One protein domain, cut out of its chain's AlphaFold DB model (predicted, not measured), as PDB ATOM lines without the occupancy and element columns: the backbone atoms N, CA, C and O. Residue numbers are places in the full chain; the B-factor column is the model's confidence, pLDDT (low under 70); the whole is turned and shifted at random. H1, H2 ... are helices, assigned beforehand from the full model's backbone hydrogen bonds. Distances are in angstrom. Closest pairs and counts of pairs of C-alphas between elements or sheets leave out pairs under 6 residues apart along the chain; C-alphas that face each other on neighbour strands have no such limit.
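AT A GLANCE: This is residues 2 to 43 of the 70 residues of an uncharacterized protein of Methyloceanibacter superfactus (UniProt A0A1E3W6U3). A long helix, H1, and a shorter one, H2, make a T: H2 crosses the last part of H1, and residues 2 to 13 of H1 stick out as a free arm. A short loop at that end joins the two helices. The printed part has 42 residues with two named helices, H1 then H2 along the chain, and no named strand; its class is all helix. It is only just compact, close to loose, with a radius of gyration of the C-alphas of 10.9 A, and its C-alphas span 31 by 24 by 15 A.

HOW THE PARTS SIT: Start at Arg 2 and go along H1, residues 2 to 22; residues 2 to 13 stand free. Further on, H1 touches H2, residues 31 to 42, with residues 15 to 22 alone, and H2 touches H1 with residues 34 to 39 alone. Look at Gln 18 and Val 35: their C-alphas, the closest of the two helices, are 5.7 A apart. The two lines stand about perpendicular, at 79 degrees. In H1 and H2 every O i to N i+4 pair is within hydrogen-bond range.

IN THESE COORDINATES: Find C-alpha 2 at (-15.943, -4.359, -16.982); from there H1 runs 30.5 A to C-alpha 22 at (14.313, -3.845, -20.698). Then look for C-alpha 31 at (10.563, -10.427, -13.616), where H2 begins; it runs 16.2 A to C-alpha 42 at (12.926, 5.420, -16.263).

THE WHOLE: The two C-alphas farthest apart are those of Arg 2 and Ser 41, at 31.5 A. Without residues 2 to 13, the body of 30 residues spans 24 by 15 by 12 A. The printed part has no cut, and the link from H1 to H2, 8 residues, is short. In the B-factor column of this model you will find pLDDT under 70 at residues 26 to 27 and 38 to 43; the mean of the printed part is 76.5.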
ATOM      1  N   ARG A   2     -16.602  -4.866 -15.751       86.69
ATOM      2  CA  ARG A   2     -15.943  -4.359 -16.982       86.69
ATOM      3  C   ARG A   2     -14.648  -3.551 -16.758       86.69
ATOM      4  O   ARG A   2     -13.697  -3.724 -17.502       86.69
ATOM      5  N   ILE A   3     -14.578  -2.755 -15.686       90.62
ATOM      6  CA  ILE A   3     -13.368  -1.987 -15.314       90.62
ATOM      7  C   ILE A   3     -12.177  -2.906 -15.000       90.62
ATOM      8  O   ILE A   3     -11.055  -2.610 -15.388       90.62
ATOM      9  N   ILE A   4     -12.422  -4.050 -14.354       90.88
ATOM     10  CA  ILE A   4     -11.362  -4.999 -13.982       90.88
ATOM     11  C   ILE A   4     -10.713  -5.590 -15.240       90.88
ATOM     12  O   ILE A   4      -9.493  -5.666 -15.315       90.88
ATOM     13  N   LEU A   5     -11.515  -5.930 -16.257       87.00
ATOM     14  CA  LEU A   5     -10.998  -6.419 -17.540       87.00
ATOM     15  C   LEU A   5     -10.086  -5.391 -18.217       87.00
ATOM     16  O   LEU A   5      -9.027  -5.747 -18.719       87.00
ATOM     17  N   ILE A   6     -10.467  -4.113 -18.180       90.00
ATOM     18  CA  ILE A   6      -9.673  -3.028 -18.767       90.00
ATOM     19  C   ILE A   6      -8.323  -2.895 -18.047       90.00
ATOM     20  O   ILE A   6      -7.290  -2.801 -18.703       90.00
ATOM     21  N   LEU A   7      -8.311  -2.950 -16.711       87.81
ATOM     22  CA  LEU A   7      -7.074  -2.868 -15.926       87.81
ATOM     23  C   LEU A   7      -6.123  -4.038 -16.208       87.81
ATOM     24  O   LEU A   7      -4.920  -3.823 -16.336       87.81
ATOM     25  N   ILE A   8      -6.652  -5.254 -16.362       88.94
ATOM     26  CA  ILE A   8      -5.844  -6.435 -16.702       88.94
ATOM     27  C   ILE A   8      -5.210  -6.276 -18.088       88.94
ATOM     28  O   ILE A   8      -4.027  -6.563 -18.253       88.94
ATOM     29  N   ILE A   9      -5.966  -5.779 -19.072       89.19
ATOM     30  CA  ILE A   9      -5.445  -5.534 -20.425       89.19
ATOM     31  C   ILE A   9      -4.312  -4.503 -20.384       89.19
ATOM     32  O   ILE A   9      -3.257  -4.732 -20.973       89.19
ATOM     33  N   ILE A  10      -4.497  -3.397 -19.659       88.12
ATOM     34  CA  ILE A  10      -3.465  -2.360 -19.517       88.12
ATOM     35  C   ILE A  10      -2.207  -2.942 -18.864       88.12
ATOM     36  O   ILE A  10      -1.113  -2.763 -19.395       88.12
ATOM     37  N   ALA A  11      -2.353  -3.686 -17.763       85.12
ATOM     38  CA  ALA A  11      -1.229  -4.314 -17.074       85.12
ATOM     39  C   ALA A  11      -0.475  -5.308 -17.976       85.12
ATOM     40  O   ALA A  11       0.755  -5.315 -17.986       85.12
ATOM     41  N   ALA A  12      -1.195  -6.099 -18.780       84.38
ATOM     42  CA  ALA A  12      -0.599  -7.046 -19.719       84.38
ATOM     43  C   ALA A  12       0.214  -6.344 -20.819       84.38
ATOM     44  O   ALA A  12       1.344  -6.743 -21.100       84.38
ATOM     45  N   ILE A  13      -0.320  -5.266 -21.404       86.25
ATOM     46  CA  ILE A  13       0.399  -4.465 -22.406       86.25
ATOM     47  C   ILE A  13       1.647  -3.835 -21.780       86.25
ATOM     48  O   ILE A  13       2.724  -3.879 -22.372       86.25
ATOM     49  N   PHE A  14       1.528  -3.294 -20.567       81.06
ATOM     50  CA  PHE A  14       2.638  -2.654 -19.866       81.06
ATOM     51  C   PHE A  14       3.762  -3.650 -19.546       81.06
ATOM     52  O   PHE A  14       4.929  -3.383 -19.827       81.06
ATOM     53  N   ALA A  15       3.408  -4.836 -19.049       78.12
ATOM     54  CA  ALA A  15       4.344  -5.930 -18.814       78.12
ATOM     55  C   ALA A  15       5.042  -6.383 -20.108       78.12
ATOM     56  O   ALA A  15       6.255  -6.587 -20.117       78.12
ATOM     57  N   PHE A  16       4.298  -6.500 -21.211       81.31
ATOM     58  CA  PHE A  16       4.846  -6.904 -22.506       81.31
ATOM     59  C   PHE A  16       5.836  -5.874 -23.063       81.31
ATOM     60  O   PHE A  16       6.938  -6.228 -23.485       81.31
ATOM     61  N   VAL A  17       5.476  -4.588 -23.021       80.81
ATOM     62  CA  VAL A  17       6.344  -3.492 -23.476       80.81
ATOM     63  C   VAL A  17       7.622  -3.432 -22.644       80.81
ATOM     64  O   VAL A  17       8.701  -3.269 -23.207       80.81
ATOM     65  N   GLN A  18       7.531  -3.611 -21.328       74.62
ATOM     66  CA  GLN A  18       8.705  -3.573 -20.460       74.62
ATOM     67  C   GLN A  18       9.597  -4.803 -20.581       74.62
ATOM     68  O   GLN A  18      10.816  -4.659 -20.598       74.62
ATOM     69  N   SER A  19       9.016  -5.984 -20.783       75.19
ATOM     70  CA  SER A  19       9.775  -7.191 -21.120       75.19
ATOM     71  C   SER A  19      10.585  -6.996 -22.411       75.19
ATOM     72  O   SER A  19      11.783  -7.264 -22.442       75.19
ATOM     73  N   LYS A  20       9.980  -6.399 -23.449       74.75
ATOM     74  CA  LYS A  20      10.654  -6.052 -24.715       74.75
ATOM     75  C   LYS A  20      11.693  -4.933 -24.588       74.75
ATOM     76  O   LYS A  20      12.728  -5.004 -25.244       74.75
ATOM     77  N   ARG A  21      11.404  -3.881 -23.815       70.44
ATOM     78  CA  ARG A  21      12.246  -2.675 -23.706       70.44
ATOM     79  C   ARG A  21      13.448  -2.871 -22.787       70.44
ATOM     80  O   ARG A  21      14.504  -2.311 -23.057       70.44
ATOM     81  N   HIS A  22      13.289  -3.657 -21.726       70.50
ATOM     82  CA  HIS A  22      14.313  -3.845 -20.698       70.50
ATOM     83  C   HIS A  22      14.924  -5.249 -20.698       70.50
ATOM     84  O   HIS A  22      15.802  -5.519 -19.886       70.50
ATOM     85  N   GLY A  23      14.488  -6.134 -21.602       72.50
ATOM     86  CA  GLY A  23      14.983  -7.509 -21.674       72.50
ATOM     87  C   GLY A  23      14.601  -8.351 -20.455       72.50
ATOM     88  O   GLY A  23      15.230  -9.374 -20.215       72.50
ATOM     89  N   CYS A  24      13.598  -7.925 -19.676       75.69
ATOM     90  CA  CYS A  24      13.109  -8.703 -18.542       75.69
ATOM     91  C   CYS A  24      12.437  -9.972 -19.082       75.69
ATOM     92  O   CYS A  24      11.365  -9.896 -19.693       75.69
ATOM     93  N   GLU A  25      13.071 -11.126 -18.885       73.81
ATOM     94  CA  GLU A  25      12.578 -12.412 -19.372       73.81
ATOM     95  C   GLU A  25      11.312 -12.824 -18.611       73.81
ATOM     96  O   GLU A  25      11.254 -12.827 -17.378       73.81
ATOM     97  N   TRP A  26      10.254 -13.126 -19.361       68.06
ATOM     98  CA  TRP A  26       8.951 -13.440 -18.788       68.06
ATOM     99  C   TRP A  26       8.999 -14.810 -18.102       68.06
ATOM    100  O   TRP A  26       9.309 -15.810 -18.745       68.06
ATOM    101  N   GLY A  27       8.676 -14.860 -16.807       67.06
ATOM    102  CA  GLY A  27       8.677 -16.100 -16.023       67.06
ATOM    103  C   GLY A  27       9.972 -16.401 -15.260       67.06
ATOM    104  O   GLY A  27      10.039 -17.435 -14.604       67.06
ATOM    105  N   GLN A  28      10.968 -15.510 -15.298       73.94
ATOM    106  CA  GLN A  28      12.140 -15.595 -14.422       73.94
ATOM    107  C   GLN A  28      11.820 -15.017 -13.030       73.94
ATOM    108  O   GLN A  28      10.996 -14.102 -12.897       73.94
ATOM    109  N   ASP A  29      12.462 -15.536 -11.982       71.00
ATOM    110  CA  ASP A  29      12.329 -14.984 -10.632       71.00
ATOM    111  C   ASP A  29      12.720 -13.497 -10.626       71.00
ATOM    112  O   ASP A  29      13.787 -13.116 -11.103       71.00
ATOM    113  N   GLY A  30      11.826 -12.639 -10.127       71.88
ATOM    114  CA  GLY A  30      12.040 -11.188 -10.119       71.88
ATOM    115  C   GLY A  30      11.686 -10.462 -11.423       71.88
ATOM    116  O   GLY A  30      11.971  -9.272 -11.539       71.88
ATOM    117  N   TRP A  31      11.012 -11.106 -12.388       73.69
ATOM    118  CA  TRP A  31      10.563 -10.427 -13.616       73.69
ATOM    119  C   TRP A  31       9.685  -9.196 -13.325       73.69
ATOM    120  O   TRP A  31       9.789  -8.180 -14.007       73.69
ATOM    121  N   PHE A  32       8.844  -9.264 -12.287       73.62
ATOM    122  CA  PHE A  32       7.961  -8.167 -11.888       73.62
ATOM    123  C   PHE A  32       8.741  -6.998 -11.270       73.62
ATOM    124  O   PHE A  32       8.466  -5.847 -11.599       73.62
ATOM    125  N   ASP A  33       9.756  -7.286 -10.451       75.75
ATOM    126  CA  ASP A  33      10.693  -6.287  -9.919       75.75
ATOM    127  C   ASP A  33      11.545  -5.659 -11.026       75.75
ATOM    128  O   ASP A  33      11.763  -4.451 -11.029       75.75
ATOM    129  N   CYS A  34      11.971  -6.446 -12.018       74.81
ATOM    130  CA  CYS A  34      12.670  -5.947 -13.201       74.81
ATOM    131  C   CYS A  34      11.790  -4.975 -13.997       74.81
ATOM    132  O   CYS A  34      12.232  -3.888 -14.360       74.81
ATOM    133  N   VAL A  35      10.523  -5.337 -14.216       75.69
ATOM    134  CA  VAL A  35       9.540  -4.486 -14.893       75.69
ATOM    135  C   VAL A  35       9.301  -3.212 -14.077       75.69
ATOM    136  O   VAL A  35       9.561  -2.129 -14.581       75.69
ATOM    137  N   ILE A  36       8.889  -3.297 -12.809       74.62
ATOM    138  CA  ILE A  36       8.515  -2.123 -11.997       74.62
ATOM    139  C   ILE A  36       9.712  -1.261 -11.599       74.62
ATOM    140  O   ILE A  36       9.654  -0.037 -11.718       74.62
ATOM    141  N   GLY A  37      10.795  -1.870 -11.123       70.06
ATOM    142  CA  GLY A  37      11.985  -1.160 -10.656       70.06
ATOM    143  C   GLY A  37      12.652  -0.367 -11.777       70.06
ATOM    144  O   GLY A  37      13.118   0.756 -11.564       70.06
ATOM    145  N   LYS A  38      12.625  -0.900 -13.004       67.25
ATOM    146  CA  LYS A  38      13.131  -0.189 -14.175       67.25
ATOM    147  C   LYS A  38      12.161   0.888 -14.655       67.25
ATOM    148  O   LYS A  38      12.634   1.981 -14.938       67.25
ATOM    149  N   THR A  39      10.836   0.681 -14.609       66.06
ATOM    150  CA  THR A  39       9.885   1.784 -14.878       66.06
ATOM    151  C   THR A  39      10.028   2.928 -13.887       66.06
ATOM    152  O   THR A  39       9.921   4.082 -14.278       66.06
ATOM    153  N   ALA A  40      10.240   2.622 -12.605       65.06
ATOM    154  CA  ALA A  40      10.434   3.630 -11.569       65.06
ATOM    155  C   ALA A  40      11.757   4.390 -11.746       65.06
ATOM    156  O   ALA A  40      11.839   5.558 -11.386       65.06
ATOM    157  N   SER A  41      12.770   3.744 -12.335       63.28
ATOM    158  CA  SER A  41      14.042   4.381 -12.701       63.28
ATOM    159  C   SER A  41      13.944   5.212 -13.990       63.28
ATOM    160  O   SER A  41      14.602   6.240 -14.104       63.28
ATOM    161  N   ASP A  42      13.146   4.760 -14.966       60.03
ATOM    162  CA  ASP A  42      12.926   5.420 -16.263       60.03
ATOM    163  C   ASP A  42      11.838   6.502 -16.215       60.03
ATOM    164  O   ASP A  42      11.742   7.306 -17.141       60.03
ATOM    165  N   MET A  43      11.012   6.552 -15.167       55.50
ATOM    166  CA  MET A  43      10.226   7.740 -14.864       55.50
ATOM    167  C   MET A  43      11.180   8.764 -14.251       55.50
ATOM    168  O   MET A  43      11.522   8.616 -13.074       55.50
TER     169      MET A  43